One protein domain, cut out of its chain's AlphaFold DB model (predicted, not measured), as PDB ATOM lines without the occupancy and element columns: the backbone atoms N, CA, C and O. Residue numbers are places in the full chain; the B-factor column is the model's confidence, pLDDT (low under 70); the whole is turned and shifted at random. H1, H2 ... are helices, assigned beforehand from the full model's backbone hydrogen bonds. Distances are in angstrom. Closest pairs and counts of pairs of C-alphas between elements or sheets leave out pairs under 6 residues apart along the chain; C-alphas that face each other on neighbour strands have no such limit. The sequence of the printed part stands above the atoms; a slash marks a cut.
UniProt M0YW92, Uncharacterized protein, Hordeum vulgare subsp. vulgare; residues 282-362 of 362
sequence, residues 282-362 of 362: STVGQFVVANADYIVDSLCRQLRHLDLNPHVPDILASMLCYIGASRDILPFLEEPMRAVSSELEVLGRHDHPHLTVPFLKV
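AT A GLANCE: This is residues 282 to 362 of the 362 residues of an uncharacterized protein of Hordeum vulgare subsp. vulgare (UniProt M0YW92). This is a rod made of helices: H2 and H4 run side by side along it, and H3 runs back over them, making a three-helix up-and-down bundle in which each helix runs against the one before it. H1 sits at one end of the rod, and at the other end H5 turns the chain and H6 folds back toward the beginning of H3. The printed part has 81 residues with six named helices, H1 to H6 in order, and no named strand; the class is all helix. It is compact, with a radius of gyration of the C-alphas of 13.0 A, and spans 45 by 22 by 19 A.

HOW THE PARTS SIT: Start at H4, residues 326 to 343, the longest helix, which has a kink of 69 degrees near residue 333. It touches H2, residues 292 to 308, at a shallow tilt of 22 degrees, the same way; the closest C-alphas, of Cys 300 and Pro 336, are 5.4 A apart. H2 has a kink of 46 degrees near residue 302. With residues 299 to 306 alone, H2 touches H3, residues 312 to 322, as a helical hairpin at a steep tilt of 38 degrees; the closest C-alphas, of Leu 299 and Val 312, are 6.9 A apart. H3 and H4 touch only at the corner, where the closest C-alphas, of Leu 320 and Ser 326, are 4.7 A apart. H1, residues 284 to 290, is close to H4 but not clearly touching; the closest C-alphas, of Val 289 and Ile 329, are 6.1 A apart. At the other end, H5, residues 346 to 351, is close to H4 but not clearly touching, about perpendicular at 73 degrees; the closest C-alphas, of Glu 343 and Arg 349, are 6.7 A apart. H6, residues 353 to 360, is close to H3 but not clearly touching; the closest C-alphas, of Pro 313 and Phe 359, are 5.9 A apart. H1 and H6 are apart. In H1, H3 and H5 every O i to N i+4 pair is within hydrogen-bond range, against 8 of 13 in H2, 9 of 14 in H4 and 1 of 4 in H6, where 1 of 5 O i to N i+3 pairs is.

IN THESE COORDINATES: Find C-alpha 326 at (75.997, 61.192, 299.394); from there H4 runs 22.6 A to C-alpha 343 at (65.817, 46.648, 285.451). H2 is also 22.6 A long, H3 14.8 A and H6 12.2 A, ending at C-alpha 360, (60.117, 54.833, 293.122).

THE WHOLE: Look for the two C-alphas farthest apart at Ser 282 and His 350, 45.0 A from each other. The printed part has no cut, and its five links between helices are tight. The mean pLDDT of the printed part is 74.5, and 26 residues are under 70, among them 346 to 362.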
ATOM      1  N   SER A 282      86.222  59.750 312.093       89.00
ATOM      2  CA  SER A 282      85.576  60.862 312.810       89.00
ATOM      3  C   SER A 282      84.051  60.878 312.659       89.00
ATOM      4  O   SER A 282      83.349  61.417 313.514       89.00
ATOM      5  N   THR A 283      83.527  60.283 311.584       89.75
ATOM      6  CA  THR A 283      82.090  60.179 311.309       89.75
ATOM      7  C   THR A 283      81.743  58.828 310.685       89.75
ATOM      8  O   THR A 283      82.579  58.198 310.033       89.75
ATOM      9  N   VAL A 284      80.477  58.410 310.821       90.31
ATOM     10  CA  VAL A 284      79.944  57.221 310.126       90.31
ATOM     11  C   VAL A 284      80.053  57.382 308.607       90.31
ATOM     12  O   VAL A 284      80.350  56.419 307.911       90.31
ATOM     13  N   GLY A 285      79.897  58.603 308.086       88.50
ATOM     14  CA  GLY A 285      80.077  58.888 306.662       88.50
ATOM     15  C   GLY A 285      81.473  58.560 306.148       88.50
ATOM     16  O   GLY A 285      81.600  57.830 305.169       88.50
ATOM     17  N   GLN A 286      82.518  59.021 306.840       89.19
ATOM     18  CA  GLN A 286      83.900  58.681 306.480       89.19
ATOM     19  C   GLN A 286      84.153  57.177 306.552       89.19
ATOM     20  O   GLN A 286      84.793  56.620 305.666       89.19
ATOM     21  N   PHE A 287      83.628  56.530 307.591       90.25
ATOM     22  CA  PHE A 287      83.721  55.089 307.765       90.25
ATOM     23  C   PHE A 287      83.096  54.319 306.591       90.25
ATOM     24  O   PHE A 287      83.729  53.417 306.048       90.25
ATOM     25  N   VAL A 288      81.895  54.699 306.151       89.38
ATOM     26  CA  VAL A 288      81.223  54.053 305.014       89.38
ATOM     27  C   VAL A 288      81.946  54.320 303.697       89.38
ATOM     28  O   VAL A 288      82.124  53.389 302.920       89.38
ATOM     29  N   VAL A 289      82.413  55.548 303.456       88.75
ATOM     30  CA  VAL A 289      83.164  55.893 302.235       88.75
ATOM     31  C   VAL A 289      84.484  55.128 302.158       88.75
ATOM     32  O   VAL A 289      84.820  54.596 301.106       88.75
ATOM     33  N   ALA A 290      85.207  54.998 303.272       88.69
ATOM     34  CA  ALA A 290      86.450  54.226 303.328       88.69
ATOM     35  C   ALA A 290      86.253  52.725 303.050       88.69
ATOM     36  O   ALA A 290      87.210  52.031 302.724       88.69
ATOM     37  N   ASN A 291      85.018  52.231 303.175       87.94
ATOM     38  CA  ASN A 291      84.634  50.842 302.933       87.94
ATOM     39  C   ASN A 291      83.666  50.712 301.737       87.94
ATOM     40  O   ASN A 291      82.967  49.702 301.619       87.94
ATOM     41  N   ALA A 292      83.599  51.729 300.867       85.94
ATOM     42  CA  ALA A 292      82.622  51.804 299.782       85.94
ATOM     43  C   ALA A 292      82.755  50.647 298.788       85.94
ATOM     44  O   ALA A 292      81.734  50.093 298.388       85.94
ATOM     45  N   ASP A 293      83.984  50.241 298.461       84.56
ATOM     46  CA  ASP A 293      84.260  49.170 297.497       84.56
ATOM     47  C   ASP A 293      83.518  47.871 297.859       84.56
ATOM     48  O   ASP A 293      82.852  47.272 297.019       84.56
ATOM     49  N   TYR A 294      83.522  47.488 299.140       82.88
ATOM     50  CA  TYR A 294      82.810  46.302 299.632       82.88
ATOM     51  C   TYR A 294      81.299  46.398 299.435       82.88
ATOM     52  O   TYR A 294      80.633  45.427 299.065       82.88
ATOM     53  N   ILE A 295      80.744  47.573 299.723       83.94
ATOM     54  CA  ILE A 295      79.304  47.795 299.648       83.94
ATOM     55  C   ILE A 295      78.870  47.803 298.186       83.94
ATOM     56  O   ILE A 295      77.875  47.170 297.844       83.94
ATOM     57  N   VAL A 296      79.637  48.466 297.324       82.88
ATOM     58  CA  VAL A 296      79.380  48.575 295.885       82.88
ATOM     59  C   VAL A 296      79.483  47.207 295.219       82.88
ATOM     60  O   VAL A 296      78.568  46.830 294.493       82.88
ATOM     61  N   ASP A 297      80.501  46.406 295.539       83.75
ATOM     62  CA  ASP A 297      80.629  45.034 295.033       83.75
ATOM     63  C   ASP A 297      79.446  44.146 295.449       83.75
ATOM     64  O   ASP A 297      78.936  43.343 294.653       83.75
ATOM     65  N   SER A 298      78.986  44.281 296.698       83.12
ATOM     66  CA  SER A 298      77.801  43.574 297.194       83.12
ATOM     67  C   SER A 298      76.531  44.039 296.471       83.12
ATOM     68  O   SER A 298      75.753  43.208 295.998       83.12
ATOM     69  N   LEU A 299      76.355  45.353 296.294       81.50
ATOM     70  CA  LEU A 299      75.238  45.947 295.558       81.50
ATOM     71  C   LEU A 299      75.215  45.472 294.102       81.50
ATOM     72  O   LEU A 299      74.212  44.914 293.671       81.50
ATOM     73  N   CYS A 300      76.318  45.590 293.362       80.50
ATOM     74  CA  CYS A 300      76.435  45.111 291.981       80.50
ATOM     75  C   CYS A 300      76.105  43.615 291.851       80.50
ATOM     76  O   CYS A 300      75.587  43.156 290.831       80.50
ATOM     77  N   ARG A 301      76.400  42.809 292.877       80.75
ATOM     78  CA  ARG A 301      76.036  41.388 292.905       80.75
ATOM     79  C   ARG A 301      74.549  41.166 293.147       80.75
ATOM     80  O   ARG A 301      73.963  40.354 292.440       80.75
ATOM     81  N   GLN A 302      73.953  41.867 294.105       80.38
ATOM     82  CA  GLN A 302      72.538  41.699 294.444       80.38
ATOM     83  C   GLN A 302      71.605  42.311 293.391       80.38
ATOM     84  O   GLN A 302      70.548  41.753 293.111       80.38
ATOM     85  N   LEU A 303      72.033  43.387 292.725       75.88
ATOM     86  CA  LEU A 303      71.316  44.010 291.611       75.88
ATOM     87  C   LEU A 303      71.185  43.105 290.379       75.88
ATOM     88  O   LEU A 303      70.272  43.299 289.588       75.88
ATOM     89  N   ARG A 304      72.054  42.098 290.216       73.81
ATOM     90  CA  ARG A 304      71.929  41.113 289.125       73.81
ATOM     91  C   ARG A 304      70.739  40.164 289.293       73.81
ATOM     92  O   ARG A 304      70.367  39.502 288.331       73.81
ATOM     93  N   HIS A 305      70.183  40.076 290.500       76.06
ATOM     94  CA  HIS A 305      69.068  39.199 290.852       76.06
ATOM     95  C   HIS A 305      68.113  39.947 291.787       76.06
ATOM     96  O   HIS A 305      67.961  39.591 292.958       76.06
ATOM     97  N   LEU A 306      67.545  41.057 291.311       68.19
ATOM     98  CA  LEU A 306      66.684  41.912 292.133       68.19
ATOM     99  C   LEU A 306      65.417  41.206 292.629       68.19
ATOM    100  O   LEU A 306      64.942  41.506 293.722       68.19
ATOM    101  N   ASP A 307      64.901  40.259 291.852       65.62
ATOM    102  CA  ASP A 307      63.793  39.371 292.207       65.62
ATOM    103  C   ASP A 307      64.066  38.590 293.501       65.62
ATOM    104  O   ASP A 307      63.165  38.376 294.312       65.62
ATOM    105  N   LEU A 308      65.330  38.230 293.732       70.06
ATOM    106  CA  LEU A 308      65.788  37.547 294.941       70.06
ATOM    107  C   LEU A 308      66.265  38.513 296.038       70.06
ATOM    108  O   LEU A 308      66.482  38.086 297.170       70.06
ATOM    109  N   ASN A 309      66.436  39.805 295.731       74.00
ATOM    110  CA  ASN A 309      67.041  40.793 296.631       74.00
ATOM    111  C   ASN A 309      66.201  42.085 296.739       74.00
ATOM    112  O   ASN A 309      66.676  43.172 296.395       74.00
ATOM    113  N   PRO A 310      64.979  42.022 297.301       72.50
ATOM    114  CA  PRO A 310      64.084  43.181 297.405       72.50
ATOM    115  C   PRO A 310      64.594  44.288 298.345       72.50
ATOM    116  O   PRO A 310      64.036  45.379 298.361       72.50
ATOM    117  N   HIS A 311      65.646  44.024 299.127       76.94
ATOM    118  CA  HIS A 311      66.213  44.947 300.119       76.94
ATOM    119  C   HIS A 311      67.257  45.917 299.560       76.94
ATOM    120  O   HIS A 311      67.691  46.821 300.270       76.94
ATOM    121  N   VAL A 312      67.702  45.733 298.316       79.25
ATOM    122  CA  VAL A 312      68.738  46.584 297.711       79.25
ATOM    123  C   VAL A 312      68.369  48.081 297.683       79.25
ATOM    124  O   VAL A 312      69.242  48.892 298.007       79.25
ATOM    125  N   PRO A 313      67.116  48.490 297.377       76.50
ATOM    126  CA  PRO A 313      66.709  49.894 297.458       76.50
ATOM    127  C   PRO A 313      66.922  50.499 298.850       76.50
ATOM    128  O   PRO A 313      67.393  51.631 298.955       76.50
ATOM    129  N   ASP A 314      66.646  49.733 299.910       78.94
ATOM    130  CA  ASP A 314      66.824  50.187 301.291       78.94
ATOM    131  C   ASP A 314      68.304  50.494 301.569       78.94
ATOM    132  O   ASP A 314      68.634  51.488 302.203       78.94
ATOM    133  N   ILE A 315      69.241  49.703 301.043       81.62
ATOM    134  CA  ILE A 315      70.677  49.973 301.219       81.62
ATOM    135  C   ILE A 315      71.090  51.273 300.539       81.62
ATOM    136  O   ILE A 315      71.789  52.090 301.144       81.62
ATOM    137  N   LEU A 316      70.647  51.478 299.296       78.25
ATOM    138  CA  LEU A 316      70.921  52.709 298.557       78.25
ATOM    139  C   LEU A 316      70.354  53.919 299.307       78.25
ATOM    140  O   LEU A 316      71.057  54.915 299.481       78.25
ATOM    141  N   ALA A 317      69.130  53.807 299.827       78.81
ATOM    142  CA  ALA A 317      68.508  54.833 300.652       78.81
ATOM    143  C   ALA A 317      69.318  55.111 301.933       78.81
ATOM    144  O   ALA A 317      69.563  56.271 302.265       78.81
ATOM    145  N   SER A 318      69.817  54.081 302.626       79.31
ATOM    146  CA  SER A 318      70.661  54.251 303.818       79.31
ATOM    147  C   SER A 318      71.946  55.013 303.492       79.31
ATOM    148  O   SER A 318      72.321  55.948 304.202       79.31
ATOM    149  N   MET A 319      72.615  54.656 302.394       79.12
ATOM    150  CA  MET A 319      73.863  55.301 301.978       79.12
ATOM    151  C   MET A 319      73.657  56.754 301.541       79.12
ATOM    152  O   MET A 319      74.441  57.629 301.915       79.12
ATOM    153  N   LEU A 320      72.607  57.016 300.759       75.06
ATOM    154  CA  LEU A 320      72.348  58.325 300.164       75.06
ATOM    155  C   LEU A 320      71.681  59.298 301.140       75.06
ATOM    156  O   LEU A 320      72.053  60.471 301.182       75.06
ATOM    157  N   CYS A 321      70.719  58.823 301.930       71.44
ATOM    158  CA  CYS A 321      69.864  59.678 302.752       71.44
ATOM    159  C   CYS A 321      70.296  59.711 304.220       71.44
ATOM    160  O   CYS A 321      70.198  60.761 304.851       71.44
ATOM    161  N   TYR A 322      70.781  58.595 304.776       64.69
ATOM    162  CA  TYR A 322      70.969  58.476 306.227       64.69
ATOM    163  C   TYR A 322      72.398  58.793 306.689       64.69
ATOM    164  O   TYR A 322      72.608  59.424 307.720       64.69
ATOM    165  N   ILE A 323      73.405  58.394 305.915       67.88
ATOM    166  CA  ILE A 323      74.812  58.466 306.341       67.88
ATOM    167  C   ILE A 323      75.439  59.851 306.105       67.88
ATOM    168  O   ILE A 323      76.493  60.169 306.657       67.88
ATOM    169  N   GLY A 324      74.797  60.696 305.291       64.38
ATOM    170  CA  GLY A 324      75.291  62.040 304.969       64.38
ATOM    171  C   GLY A 324      76.543  62.055 304.081       64.38
ATOM    172  O   GLY A 324      77.155  63.105 303.915       64.38
ATOM    173  N   ALA A 325      76.914  60.913 303.493       66.62
ATOM    174  CA  ALA A 325      78.077  60.748 302.616       66.62
ATOM    175  C   ALA A 325      77.722  60.776 301.118       66.62
ATOM    176  O   ALA A 325      78.515  60.348 300.282       66.62
ATOM    177  N   SER A 326      76.531  61.269 300.760       69.00
ATOM    178  CA  SER A 326      75.997  61.192 299.394       69.00
ATOM    179  C   SER A 326      76.963  61.730 298.336       69.00
ATOM    180  O   SER A 326      77.195  61.078 297.328       69.00
ATOM    181  N   ARG A 327      77.601  62.880 298.572       73.56
ATOM    182  CA  ARG A 327      78.537  63.484 297.605       73.56
ATOM    183  C   ARG A 327      79.756  62.611 297.313       73.56
ATOM    184  O   ARG A 327      80.191  62.568 296.167       73.56
ATOM    185  N   ASP A 328      80.264  61.932 298.332       78.44
ATOM    186  CA  ASP A 328      81.491  61.142 298.243       78.44
ATOM    187  C   ASP A 328      81.206  59.705 297.792       78.44
ATOM    188  O   ASP A 328      82.047  59.088 297.147       78.44
ATOM    189  N   ILE A 329      80.008  59.181 298.079       79.56
ATOM    190  CA  ILE A 329      79.595  57.826 297.694       79.56
ATOM    191  C   ILE A 329      79.035  57.757 296.265       79.56
ATOM    192  O   ILE A 329      79.166  56.730 295.605       79.56
ATOM    193  N   LEU A 330      78.426  58.840 295.766       78.94
ATOM    194  CA  LEU A 330      77.769  58.882 294.453       78.94
ATOM    195  C   LEU A 330      78.658  58.419 293.283       78.94
ATOM    196  O   LEU A 330      78.142  57.673 292.451       78.94
ATOM    197  N   PRO A 331      79.958  58.780 293.201       81.75
ATOM    198  CA  PRO A 331      80.836  58.282 292.140       81.75
ATOM    199  C   PRO A 331      80.938  56.754 292.103       81.75
ATOM    200  O   PRO A 331      81.003  56.167 291.028       81.75
ATOM    201  N   PHE A 332      80.892  56.098 293.263       77.31
ATOM    202  CA  PHE A 332      80.963  54.641 293.364       77.31
ATOM    203  C   PHE A 332      79.640  53.951 292.994       77.31
ATOM    204  O   PHE A 332      79.612  52.754 292.726       77.31
ATOM    205  N   LEU A 333      78.532  54.696 292.958       77.38
ATOM    206  CA  LEU A 333      77.202  54.165 292.662       77.38
ATOM    207  C   LEU A 333      76.830  54.243 291.176       77.38
ATOM    208  O   LEU A 333      75.745  53.799 290.814       77.38
ATOM    209  N   GLU A 334      77.697  54.763 290.302       79.94
ATOM    210  CA  GLU A 334      77.392  54.917 288.873       79.94
ATOM    211  C   GLU A 334      76.998  53.584 288.208       79.94
ATOM    212  O   GLU A 334      75.990  53.503 287.503       79.94
ATOM    213  N   GLU A 335      77.771  52.525 288.450       76.50
ATOM    214  CA  GLU A 335      77.506  51.194 287.900       76.50
ATOM    215  C   GLU A 335      76.272  50.519 288.533       76.50
ATOM    216  O   GLU A 335      75.388  50.115 287.767       76.50
ATOM    217  N   PRO A 336      76.115  50.473 289.876       74.50
ATOM    218  CA  PRO A 336      74.869  50.039 290.511       74.50
ATOM    219  C   PRO A 336      73.626  50.755 289.966       74.50
ATOM    220  O   PRO A 336      72.634  50.118 289.619       74.50
ATOM    221  N   MET A 337      73.675  52.081 289.823       77.19
ATOM    222  CA  MET A 337      72.544  52.868 289.327       77.19
ATOM    223  C   MET A 337      72.224  52.575 287.860       77.19
ATOM    224  O   MET A 337      71.054  52.587 287.476       77.19
ATOM    225  N   ARG A 338      73.233  52.260 287.039       78.00
ATOM    226  CA  ARG A 338      73.026  51.807 285.658       78.00
ATOM    227  C   ARG A 338      72.302  50.456 285.613       78.00
ATOM    228  O   ARG A 338      71.392  50.305 284.804       78.00
ATOM    229  N   ALA A 339      72.656  49.519 286.496       73.69
ATOM    230  CA  ALA A 339      71.982  48.223 286.607       73.69
ATOM    231  C   ALA A 339      70.530  48.359 287.105       73.69
ATOM    232  O   ALA A 339      69.619  47.764 286.537       73.69
ATOM    233  N   VAL A 340      70.283  49.216 288.103       72.50
ATOM    234  CA  VAL A 340      68.913  49.565 288.526       72.50
ATOM    235  C   VAL A 340      68.124  50.164 287.359       72.50
ATOM    236  O   VAL A 340      66.976  49.793 287.130       72.50
ATOM    237  N   SER A 341      68.734  51.075 286.596       75.00
ATOM    238  CA  SER A 341      68.075  51.708 285.455       75.00
ATOM    239  C   SER A 341      67.655  50.692 284.395       75.00
ATOM    240  O   SER A 341      66.550  50.838 283.883       75.00
ATOM    241  N   SER A 342      68.476  49.679 284.083       73.19
ATOM    242  CA  SER A 342      68.111  48.652 283.093       73.19
ATOM    243  C   SER A 342      66.960  47.763 283.566       73.19
ATOM    244  O   SER A 342      66.077  47.430 282.783       73.19
ATOM    245  N   GLU A 343      66.915  47.428 284.856       68.38
ATOM    246  CA  GLU A 343      65.817  46.648 285.451       68.38
ATOM    247  C   GLU A 343      64.503  47.445 285.512       68.38
ATOM    248  O   GLU A 343      63.406  46.894 285.416       68.38
ATOM    249  N   LEU A 344      64.596  48.774 285.589       68.12
ATOM    250  CA  LEU A 344      63.455  49.683 285.511       68.12
ATOM    251  C   LEU A 344      63.081  50.080 284.072       68.12
ATOM    252  O   LEU A 344      62.181  50.913 283.903       68.12
ATOM    253  N   GLU A 345      63.715  49.524 283.035       74.56
ATOM    254  CA  GLU A 345      63.272  49.693 281.647       74.56
ATOM    255  C   GLU A 345      61.986  48.902 281.363       74.56
ATOM    256  O   GLU A 345      61.555  48.050 282.134       74.56
ATOM    257  N   VAL A 346      61.330  49.199 280.238       62.03
ATOM    258  CA  VAL A 346      60.016  48.627 279.881       62.03
ATOM    259  C   VAL A 346      60.023  47.091 279.882       62.03
ATOM    260  O   VAL A 346      59.026  46.489 280.273       62.03
ATOM    261  N   LEU A 347      61.138  46.471 279.483       58.47
ATOM    262  CA  LEU A 347      61.307  45.016 279.483       58.47
ATOM    263  C   LEU A 347      61.493  44.465 280.908       58.47
ATOM    264  O   LEU A 347      60.762  43.562 281.296       58.47
ATOM    265  N   GLY A 348      62.351  45.078 281.730       61.59
ATOM    266  CA  GLY A 348      62.540  44.668 283.128       61.59
ATOM    267  C   GLY A 348      61.288  44.857 283.996       61.59
ATOM    268  O   GLY A 348      60.957  44.003 284.814       61.59
ATOM    269  N   ARG A 349      60.485  45.904 283.747       64.06
ATOM    270  CA  ARG A 349      59.175  46.095 284.407       64.06
ATOM    271  C   ARG A 349      58.152  45.022 284.045       64.06
ATOM    272  O   ARG A 349      57.248  44.766 284.840       64.06
ATOM    273  N   HIS A 350      58.240  44.466 282.840       61.94
ATOM    274  CA  HIS A 350      57.361  43.386 282.409       61.94
ATOM    275  C   HIS A 350      57.742  42.070 283.098       61.94
ATOM    276  O   HIS A 350      56.857  41.332 283.530       61.94
ATOM    277  N   ASP A 351      59.042  41.820 283.259       60.66
ATOM    278  CA  ASP A 351      59.559  40.610 283.900       60.66
ATOM    279  C   ASP A 351      59.428  40.666 285.436       60.66
ATOM    280  O   ASP A 351      59.100  39.660 286.068       60.66
ATOM    281  N   HIS A 352      59.557  41.853 286.048       63.78
ATOM    282  CA  HIS A 352      59.501  42.040 287.505       63.78
ATOM    283  C   HIS A 352      58.639  43.248 287.952       63.78
ATOM    284  O   HIS A 352      59.136  44.209 288.554       63.78
ATOM    285  N   PRO A 353      57.307  43.222 287.753       63.03
ATOM    286  CA  PRO A 353      56.438  44.382 288.001       63.03
ATOM    287  C   PRO A 353      56.402  44.839 289.471       63.03
ATOM    288  O   PRO A 353      56.206  46.022 289.755       63.03
ATOM    289  N   HIS A 354      56.630  43.921 290.413       62.72
ATOM    290  CA  HIS A 354      56.585  44.179 291.856       62.72
ATOM    291  C   HIS A 354      57.778  45.003 292.377       62.72
ATOM    292  O   HIS A 354      57.669  45.622 293.434       62.72
ATOM    293  N   LEU A 355      58.885  45.076 291.630       62.31
ATOM    294  CA  LEU A 355      60.100  45.799 292.031       62.31
ATOM    295  C   LEU A 355      60.051  47.299 291.712       62.31
ATOM    296  O   LEU A 355      60.792  48.087 292.291       62.31
ATOM    297  N   THR A 356      59.137  47.722 290.837       64.00
ATOM    298  CA  THR A 356      59.052  49.121 290.383       64.00
ATOM    299  C   THR A 356      58.646  50.071 291.517       64.00
ATOM    300  O   THR A 356      59.155  51.183 291.623       64.00
ATOM    301  N   VAL A 357      57.720  49.647 292.383       63.06
ATOM    302  CA  VAL A 357      57.183  50.492 293.461       63.06
ATOM    303  C   VAL A 357      58.209  50.749 294.579       63.06
ATOM    304  O   VAL A 357      58.319  51.908 294.976       63.06
ATOM    305  N   PRO A 358      58.973  49.753 295.074       61.03
ATOM    306  CA  PRO A 358      60.063  49.982 296.024       61.03
ATOM    307  C   PRO A 358      61.086  51.026 295.559       61.03
ATOM    308  O   PRO A 358      61.384  51.941 296.315       61.03
ATOM    309  N   PHE A 359      61.558  50.965 294.307       60.78
ATOM    310  CA  PHE A 359      62.556  51.915 293.787       60.78
ATOM    311  C   PHE A 359      62.029  53.343 293.590       60.78
ATOM    312  O   PHE A 359      62.800  54.292 293.678       60.78
ATOM    313  N   LEU A 360      60.732  53.512 293.319       61.59
ATOM    314  CA  LEU A 360      60.117  54.833 293.122       61.59
ATOM    315  C   LEU A 360      59.637  55.491 294.425       61.59
ATOM    316  O   LEU A 360      59.209  56.643 294.395       61.59
ATOM    317  N   LYS A 361      59.644  54.755 295.544       54.12
ATOM    318  CA  LYS A 361      59.249  55.252 296.872       54.12
ATOM    319  C   LYS A 361      60.423  55.777 297.710       54.12
ATOM    320  O   LYS A 361      60.145  56.366 298.754       54.12
ATOM    321  N   VAL A 362      61.666  55.522 297.286       43.00
ATOM    322  CA  VAL A 362      62.897  55.980 297.958       43.00
ATOM    323  C   VAL A 362      63.040  57.494 297.883       43.00
ATOM    324  O   VAL A 362      62.831  58.049 296.780       43.00
TER     325      VAL A 362